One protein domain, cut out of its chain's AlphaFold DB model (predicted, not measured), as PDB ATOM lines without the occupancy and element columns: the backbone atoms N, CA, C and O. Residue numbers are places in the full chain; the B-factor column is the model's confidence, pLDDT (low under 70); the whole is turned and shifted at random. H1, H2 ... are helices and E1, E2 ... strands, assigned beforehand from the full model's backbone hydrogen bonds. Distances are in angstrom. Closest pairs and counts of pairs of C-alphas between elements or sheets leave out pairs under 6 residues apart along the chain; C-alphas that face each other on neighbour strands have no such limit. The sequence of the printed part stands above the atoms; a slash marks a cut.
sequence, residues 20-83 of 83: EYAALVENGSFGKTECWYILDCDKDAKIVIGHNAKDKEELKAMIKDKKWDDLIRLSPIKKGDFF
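AT A GLANCE: This is residues 20 to 83 of the 83 residues of the protein "Mannose-6-phosphate isomerase" of Herbinix luporum (UniProt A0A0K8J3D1). The model is a flat, open hook: residues 26 to 45 make one arm with small helix H1 at its tip, and a ribbon of two antiparallel strands, E1 and E2, with H2 and H3 makes the other. The 64 printed residues, under half in named elements, hold three helices and two strands, in the order H1, E1, H2, H3, E2, class mixed. The whole is only just loose, close to extended, with a radius of gyration of the C-alphas of 15.6 A, spanning 40 by 32 by 16 A.

IN THESE COORDINATES: H1, residues 20 to 25, begins at C-alpha 20 (208.614, 100.874, 200.966). E1 is residues 46 to 51, 14.4 A; H2 56 to 64, 12.3 A; H3 68 to 71. E2, residues 72 to 76, 13.0 A, ends at C-alpha 76 (178.305, 110.650, 198.245).

HOW THE PARTS SIT: E1 and E2 are antiparallel at 145 degrees, with N 47 and O 75 within hydrogen-bond range at 2.9 A. H2 and H3 touch, closest at the C-alphas of Met 62 and Leu 71, 6.5 A. H1 and H2 are apart. Every O i to N i+4 pair is within hydrogen-bond range in H1 and H2; H3 is too short for one.

THE WHOLE: The C-alphas farthest apart, of Asn 27 and Lys 43, are 41.7 A apart. The link H1 to E1 is long. The printed part has no cut, and no printed residue is under 70 in pLDDT.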
ATOM      1  N   GLU A  20     207.355 100.469 200.330       97.62
ATOM      2  CA  GLU A  20     208.614 100.874 200.966       97.62
ATOM      3  C   GLU A  20     208.445 100.993 202.484       97.62
ATOM      4  O   GLU A  20     209.207 100.395 203.251       97.62
ATOM      5  N   TYR A  21     207.417 101.719 202.930       97.62
ATOM      6  CA  TYR A  21     207.165 101.903 204.350       97.62
ATOM      7  C   TYR A  21     206.736 100.594 205.016       97.62
ATOM      8  O   TYR A  21     207.234 100.272 206.095       97.62
ATOM      9  N   ALA A  22     205.867  99.806 204.372       97.81
ATOM     10  CA  ALA A  22     205.432  98.511 204.896       97.81
ATOM     11  C   ALA A  22     206.600  97.529 205.058       97.81
ATOM     12  O   ALA A  22     206.724  96.894 206.106       97.81
ATOM     13  N   ALA A  23     207.505  97.445 204.079       96.94
ATOM     14  CA  ALA A  23     208.655  96.555 204.171       96.94
ATOM     15  C   ALA A  23     209.558  96.908 205.366       96.94
ATOM     16  O   ALA A  23     210.060  96.010 206.047       96.94
ATOM     17  N   LEU A  24     209.721  98.207 205.643       97.50
ATOM     18  CA  LEU A  24     210.539  98.714 206.743       97.50
ATOM     19  C   LEU A  24     209.921  98.456 208.126       97.50
ATOM     20  O   LEU A  24     210.651  98.110 209.054       97.50
ATOM     21  N   VAL A  25     208.608  98.660 208.284       97.06
ATOM     22  CA  VAL A  25     207.958  98.700 209.613       97.06
ATOM     23  C   VAL A  25     207.102  97.474 209.936       97.06
ATOM     24  O   VAL A  25     206.882  97.187 211.109       97.06
ATOM     25  N   GLU A  26     206.674  96.713 208.925       95.69
ATOM     26  CA  GLU A  26     205.781  95.550 209.047       95.69
ATOM     27  C   GLU A  26     206.494  94.232 208.676       95.69
ATOM     28  O   GLU A  26     205.910  93.337 208.064       95.69
ATOM     29  N   ASN A  27     207.777  94.090 209.035       94.62
ATOM     30  CA  ASN A  27     208.581  92.869 208.841       94.62
ATOM     31  C   ASN A  27     208.631  92.360 207.385       94.62
ATOM     32  O   ASN A  27     208.480  91.164 207.132       94.62
ATOM     33  N   GLY A  28     208.848  93.260 206.421       91.62
ATOM     34  CA  GLY A  28     208.920  92.893 205.004       91.62
ATOM     35  C   GLY A  28     207.562  92.631 204.346       91.62
ATOM     36  O   GLY A  28     207.525  92.053 203.260       91.62
ATOM     37  N   SER A  29     206.450  93.018 204.983       95.56
ATOM     38  CA  SER A  29     205.129  92.957 204.352       95.56
ATOM     39  C   SER A  29     205.040  93.898 203.149       95.56
ATOM     40  O   SER A  29     205.710  94.928 203.091       95.56
ATOM     41  N   PHE A  30     204.150  93.568 202.214       96.81
ATOM     42  CA  PHE A  30     203.739  94.491 201.160       96.81
ATOM     43  C   PHE A  30     202.844  95.595 201.722       96.81
ATOM     44  O   PHE A  30     202.140  95.396 202.723       96.81
ATOM     45  N   GLY A  31     202.854  96.735 201.039       97.44
ATOM     46  CA  GLY A  31     201.897  97.807 201.226       97.44
ATOM     47  C   GLY A  31     200.494  97.372 200.817       97.44
ATOM     48  O   GLY A  31     200.243  96.244 200.373       97.44
ATOM     49  N   LYS A  32     199.533  98.276 200.997       97.44
ATOM     50  CA  LYS A  32     198.129  97.968 200.711       97.44
ATOM     51  C   LYS A  32     197.471  99.069 199.895       97.44
ATOM     52  O   LYS A  32     196.732  99.900 200.410       97.44
ATOM     53  N   THR A  33     197.696  99.010 198.587       97.00
ATOM     54  CA  THR A  33     196.813  99.657 197.616       97.00
ATOM     55  C   THR A  33     195.515  98.863 197.513       97.00
ATOM     56  O   THR A  33     195.524  97.633 197.430       97.00
ATOM     57  N   GLU A  34     194.386  99.559 197.521       97.38
ATOM     58  CA  GLU A  34     193.067  98.953 197.390       97.38
ATOM     59  C   GLU A  34     192.167  99.789 196.483       97.38
ATOM     60  O   GLU A  34     192.498 100.916 196.129       97.38
ATOM     61  N   CYS A  35     191.044  99.194 196.099       97.75
ATOM     62  CA  CYS A  35     189.952  99.853 195.403       97.75
ATOM     63  C   CYS A  35     188.633  99.342 195.978       97.75
ATOM     64  O   CYS A  35     188.578  98.247 196.556       97.75
ATOM     65  N   TRP A  36     187.578 100.126 195.813       98.25
ATOM     66  CA  TRP A  36     186.248  99.803 196.309       98.25
ATOM     67  C   TRP A  36     185.255  99.806 195.160       98.25
ATOM     68  O   TRP A  36     185.162 100.773 194.415       98.25
ATOM     69  N   TYR A  37     184.478  98.732 195.051       98.44
ATOM     70  CA  TYR A  37     183.303  98.679 194.190       98.44
ATOM     71  C   TYR A  37     182.051  98.602 195.058       98.44
ATOM     72  O   TYR A  37     181.909  97.682 195.869       98.44
ATOM     73  N   ILE A  38     181.140  99.562 194.897       98.56
ATOM     74  CA  ILE A  38     179.936  99.652 195.723       98.56
ATOM     75  C   ILE A  38     178.884  98.670 195.201       98.56
ATOM     76  O   ILE A  38     178.153  98.956 194.251       98.56
ATOM     77  N   LEU A  39     178.809  97.492 195.829       98.31
ATOM     78  CA  LEU A  39     177.828  96.453 195.488       98.31
ATOM     79  C   LEU A  39     176.387  96.897 195.778       98.31
ATOM     80  O   LEU A  39     175.488  96.621 194.979       98.31
ATOM     81  N   ASP A  40     176.183  97.574 196.908       98.25
ATOM     82  CA  ASP A  40     174.923  98.197 197.309       98.25
ATOM     83  C   ASP A  40     175.166  99.240 198.410       98.25
ATOM     84  O   ASP A  40     176.196  99.183 199.086       98.25
ATOM     85  N   CYS A  41     174.240 100.185 198.585       97.94
ATOM     86  CA  CYS A  41     174.282 101.167 199.671       97.94
ATOM     87  C   CYS A  41     172.931 101.874 199.869       97.94
ATOM     88  O   CYS A  41     172.101 101.930 198.959       97.94
ATOM     89  N   ASP A  42     172.746 102.483 201.041       97.38
ATOM     90  CA  ASP A  42     171.605 103.363 201.300       97.38
ATOM     91  C   ASP A  42     171.644 104.625 200.422       97.38
ATOM     92  O   ASP A  42     172.693 105.043 199.927       97.38
ATOM     93  N   LYS A  43     170.481 105.265 200.245       95.62
ATOM     94  CA  LYS A  43     170.302 106.411 199.334       95.62
ATOM     95  C   LYS A  43     171.225 107.597 199.634       95.62
ATOM     96  O   LYS A  43     171.674 108.257 198.703       95.62
ATOM     97  N   ASP A  44     171.484 107.860 200.911       96.38
ATOM     98  CA  ASP A  44     172.295 108.994 201.372       96.38
ATOM     99  C   ASP A  44     173.675 108.545 201.883       96.38
ATOM    100  O   ASP A  44     174.328 109.264 202.647       96.38
ATOM    101  N   ALA A  45     174.114 107.346 201.479       97.81
ATOM    102  CA  ALA A  45     175.394 106.784 201.874       97.81
ATOM    103  C   ALA A  45     176.567 107.640 201.380       97.81
ATOM    104  O   ALA A  45     176.535 108.271 200.317       97.81
ATOM    105  N   LYS A  46     177.633 107.649 202.180       97.75
ATOM    106  CA  LYS A  46     178.855 108.407 201.918       97.75
ATOM    107  C   LYS A  46     180.068 107.544 202.228       97.75
ATOM    108  O   LYS A  46     180.009 106.677 203.093       97.75
ATOM    109  N   ILE A  47     181.172 107.833 201.554       97.88
ATOM    110  CA  ILE A  47     182.491 107.274 201.848       97.88
ATOM    111  C   ILE A  47     183.449 108.400 202.242       97.88
ATOM    112  O   ILE A  47     183.370 109.509 201.708       97.88
ATOM    113  N   VAL A  48     184.349 108.124 203.184       98.00
ATOM    114  CA  VAL A  48     185.424 109.049 203.558       98.00
ATOM    115  C   VAL A  48     186.635 108.785 202.667       98.00
ATOM    116  O   VAL A  48     187.230 107.715 202.758       98.00
ATOM    117  N   ILE A  49     187.016 109.751 201.824       97.12
ATOM    118  CA  ILE A  49     188.201 109.651 200.956       97.12
ATOM    119  C   ILE A  49     188.987 110.962 200.996       97.12
ATOM    120  O   ILE A  49     188.589 111.978 200.424       97.12
ATOM    121  N   GLY A  50     190.154 110.916 201.637       97.31
ATOM    122  CA  GLY A  50     191.058 112.055 201.769       97.31
ATOM    123  C   GLY A  50     190.694 113.020 202.903       97.31
ATOM    124  O   GLY A  50     189.735 112.823 203.652       97.31
ATOM    125  N   HIS A  51     191.499 114.076 203.032       98.31
ATOM    126  CA  HIS A  51     191.382 115.071 204.097       98.31
ATOM    127  C   HIS A  51     191.679 116.496 203.605       98.31
ATOM    128  O   HIS A  51     192.296 116.686 202.558       98.31
ATOM    129  N   ASN A  52     191.265 117.502 204.377       98.31
ATOM    130  CA  ASN A  52     191.407 118.926 204.063       98.31
ATOM    131  C   ASN A  52     192.681 119.589 204.602       98.31
ATOM    132  O   ASN A  52     192.983 120.702 204.179       98.31
ATOM    133  N   ALA A  53     193.432 118.931 205.493       98.44
ATOM    134  CA  ALA A  53     194.691 119.482 206.003       98.44
ATOM    135  C   ALA A  53     195.690 119.763 204.865       98.44
ATOM    136  O   ALA A  53     195.866 118.933 203.970       98.44
ATOM    137  N   LYS A  54     196.340 120.927 204.919       98.12
ATOM    138  CA  LYS A  54     197.284 121.433 203.910       98.12
ATOM    139  C   LYS A  54     198.658 120.793 204.036       98.12
ATOM    140  O   LYS A  54     199.360 120.638 203.040       98.12
ATOM    141  N   ASP A  55     199.035 120.435 205.258       98.50
ATOM    142  CA  ASP A  55     200.306 119.805 205.579       98.50
ATOM    143  C   ASP A  55     200.174 118.823 206.756       98.50
ATOM    144  O   ASP A  55     199.107 118.632 207.351       98.50
ATOM    145  N   LYS A  56     201.286 118.155 207.075       98.12
ATOM    146  CA  LYS A  56     201.349 117.117 208.107       98.12
ATOM    147  C   LYS A  56     201.142 117.666 209.522       98.12
ATOM    148  O   LYS A  56     200.643 116.935 210.377       98.12
ATOM    149  N   GLU A  57     201.539 118.906 209.791       98.62
ATOM    150  CA  GLU A  57     201.403 119.501 211.122       98.62
ATOM    151  C   GLU A  57     199.955 119.925 211.375       98.62
ATOM    152  O   GLU A  57     199.406 119.615 212.436       98.62
ATOM    153  N   GLU A  58     199.290 120.507 210.373       98.56
ATOM    154  CA  GLU A  58     197.851 120.779 210.421       98.56
ATOM    155  C   GLU A  58     197.048 119.478 210.573       98.56
ATOM    156  O   GLU A  58     196.164 119.406 211.428       98.56
ATOM    157  N   LEU A  59     197.409 118.410 209.845       98.50
ATOM    158  CA  LEU A  59     196.767 117.096 209.981       98.50
ATOM    159  C   LEU A  59     196.843 116.573 211.424       98.50
ATOM    160  O   LEU A  59     195.824 116.191 212.001       98.50
ATOM    161  N   LYS A  60     198.037 116.585 212.034       98.44
ATOM    162  CA  LYS A  60     198.226 116.147 213.428       98.44
ATOM    163  C   LYS A  60     197.404 116.983 214.406       98.44
ATOM    164  O   LYS A  60     196.805 116.420 215.322       98.44
ATOM    165  N   ALA A  61     197.384 118.305 214.228       98.62
ATOM    166  CA  ALA A  61     196.633 119.210 215.089       98.62
ATOM    167  C   ALA A  61     195.122 118.943 215.000       98.62
ATOM    168  O   ALA A  61     194.474 118.748 216.025       98.62
ATOM    169  N   MET A  62     194.573 118.833 213.785       98.56
ATOM    170  CA  MET A  62     193.149 118.547 213.575       98.56
ATOM    171  C   MET A  62     192.733 117.187 214.149       98.56
ATOM    172  O   MET A  62     191.668 117.092 214.758       98.56
ATOM    173  N   ILE A  63     193.576 116.154 214.012       97.94
ATOM    174  CA  ILE A  63     193.346 114.833 214.621       97.94
ATOM    175  C   ILE A  63     193.339 114.933 216.151       97.94
ATOM    176  O   ILE A  63     192.421 114.429 216.800       97.94
ATOM    177  N   LYS A  64     194.346 115.593 216.737       98.25
ATOM    178  CA  LYS A  64     194.470 115.763 218.193       98.25
ATOM    179  C   LYS A  64     193.266 116.502 218.780       98.25
ATOM    180  O   LYS A  64     192.752 116.099 219.822       98.25
ATOM    181  N   ASP A  65     192.804 117.531 218.079       98.19
ATOM    182  CA  ASP A  65     191.663 118.357 218.471       98.19
ATOM    183  C   ASP A  65     190.309 117.742 218.068       98.19
ATOM    184  O   ASP A  65     189.265 118.320 218.363       98.19
ATOM    185  N   LYS A  66     190.309 116.569 217.416       97.94
ATOM    186  CA  LYS A  66     189.116 115.836 216.956       97.94
ATOM    187  C   LYS A  66     188.207 116.648 216.022       97.94
ATOM    188  O   LYS A  66     186.987 116.498 216.058       97.94
ATOM    189  N   LYS A  67     188.787 117.484 215.159       98.06
ATOM    190  CA  LYS A  67     188.058 118.305 214.173       98.06
ATOM    191  C   LYS A  67     187.636 117.486 212.949       98.06
ATOM    192  O   LYS A  67     188.015 117.811 211.829       98.06
ATOM    193  N   TRP A  68     186.919 116.381 213.157       96.94
ATOM    194  CA  TRP A  68     186.638 115.400 212.102       96.94
ATOM    195  C   TRP A  68     185.807 115.971 210.959       96.94
ATOM    196  O   TRP A  68     186.193 115.772 209.812       96.94
ATOM    197  N   ASP A  69     184.754 116.728 211.269       96.50
ATOM    198  CA  ASP A  69     183.862 117.327 210.267       96.50
ATOM    199  C   ASP A  69     184.600 118.292 209.324       96.50
ATOM    200  O   ASP A  69     184.287 118.362 208.137       96.50
ATOM    201  N   ASP A  70     185.621 118.990 209.833       97.88
ATOM    202  CA  ASP A  70     186.480 119.867 209.031       97.88
ATOM    203  C   ASP A  70     187.599 119.088 208.323       97.88
ATOM    204  O   ASP A  70     188.046 119.463 207.236       97.88
ATOM    205  N   LEU A  71     188.105 118.027 208.959       98.44
ATOM    206  CA  LEU A  71     189.281 117.296 208.504       98.44
ATOM    207  C   LEU A  71     188.963 116.364 207.341       98.44
ATOM    208  O   LEU A  71     189.715 116.350 206.371       98.44
ATOM    209  N   ILE A  72     187.916 115.549 207.446       98.12
ATOM    210  CA  ILE A  72     187.663 114.463 206.496       98.12
ATOM    211  C   ILE A  72     186.821 114.938 205.316       98.12
ATOM    212  O   ILE A  72     186.005 115.850 205.428       98.12
ATOM    213  N   ARG A  73     186.993 114.292 204.163       98.31
ATOM    214  CA  ARG A  73     186.165 114.552 202.983       98.31
ATOM    215  C   ARG A  73     185.168 113.422 202.790       98.31
ATOM    216  O   ARG A  73     185.560 112.273 202.602       98.31
ATOM    217  N   LEU A  74     183.889 113.771 202.811       97.81
ATOM    218  CA  LEU A  74     182.797 112.853 202.515       97.81
ATOM    219  C   LEU A  74     182.420 112.964 201.039       97.81
ATOM    220  O   LEU A  74     182.043 114.040 200.577       97.81
ATOM    221  N   SER A  75     182.473 111.848 200.321       97.19
ATOM    222  CA  SER A  75     181.914 111.732 198.976       97.19
ATOM    223  C   SER A  75     180.591 110.970 199.043       97.19
ATOM    224  O   SER A  75     180.564 109.899 199.650       97.19
ATOM    225  N   PRO A  76     179.499 111.466 198.435       98.06
ATOM    226  CA  PRO A  76     178.305 110.650 198.245       98.06
ATOM    227  C   PRO A  76     178.643 109.453 197.352       98.06
ATOM    228  O   PRO A  76     179.498 109.564 196.469       98.06
ATOM    229  N   ILE A  77     177.976 108.327 197.592       98.38
ATOM    230  CA  ILE A  77     178.145 107.100 196.809       98.38
ATOM    231  C   ILE A  77     176.795 106.551 196.370       98.38
ATOM    232  O   ILE A  77     175.760 106.816 196.980       98.38
ATOM    233  N   LYS A  78     176.817 105.751 195.312       98.38
ATOM    234  CA  LYS A  78     175.691 104.936 194.861       98.38
ATOM    235  C   LYS A  78     176.183 103.570 194.397       98.38
ATOM    236  O   LYS A  78     177.357 103.371 194.085       98.38
ATOM    237  N   LYS A  79     175.250 102.626 194.291       98.44
ATOM    238  CA  LYS A  79     175.495 101.312 193.698       98.44
ATOM    239  C   LYS A  79     176.182 101.425 192.333       98.44
ATOM    240  O   LYS A  79     175.703 102.134 191.447       98.44
ATOM    241  N   GLY A  80     177.258 100.662 192.166       98.38
ATOM    242  CA  GLY A  80     178.061 100.605 190.949       98.38
ATOM    243  C   GLY A  80     179.207 101.615 190.880       98.38
ATOM    244  O   GLY A  80     179.986 101.542 189.932       98.38
ATOM    245  N   ASP A  81     179.341 102.529 191.848       98.56
ATOM    246  CA  ASP A  81     180.509 103.412 191.917       98.56
ATOM    247  C   ASP A  81     181.798 102.610 192.179       98.56
ATOM    248  O   ASP A  81     181.781 101.551 192.818       98.56
ATOM    249  N   PHE A  82     182.919 103.138 191.679       98.25
ATOM    250  CA  PHE A  82     184.255 102.567 191.830       98.25
ATOM    251  C   PHE A  82     185.252 103.645 192.268       98.25
ATOM    252  O   PHE A  82     185.268 104.731 191.684       98.25
ATOM    253  N   PHE A  83     186.075 103.324 193.266       96.31
ATOM    254  CA  PHE A  83     187.094 104.197 193.854       96.31
ATOM    255  C   PHE A  83     188.451 103.506 193.888       96.31
ATOM    256  O   PHE A  83     188.473 102.298 194.226       96.31
TER     257      PHE A  83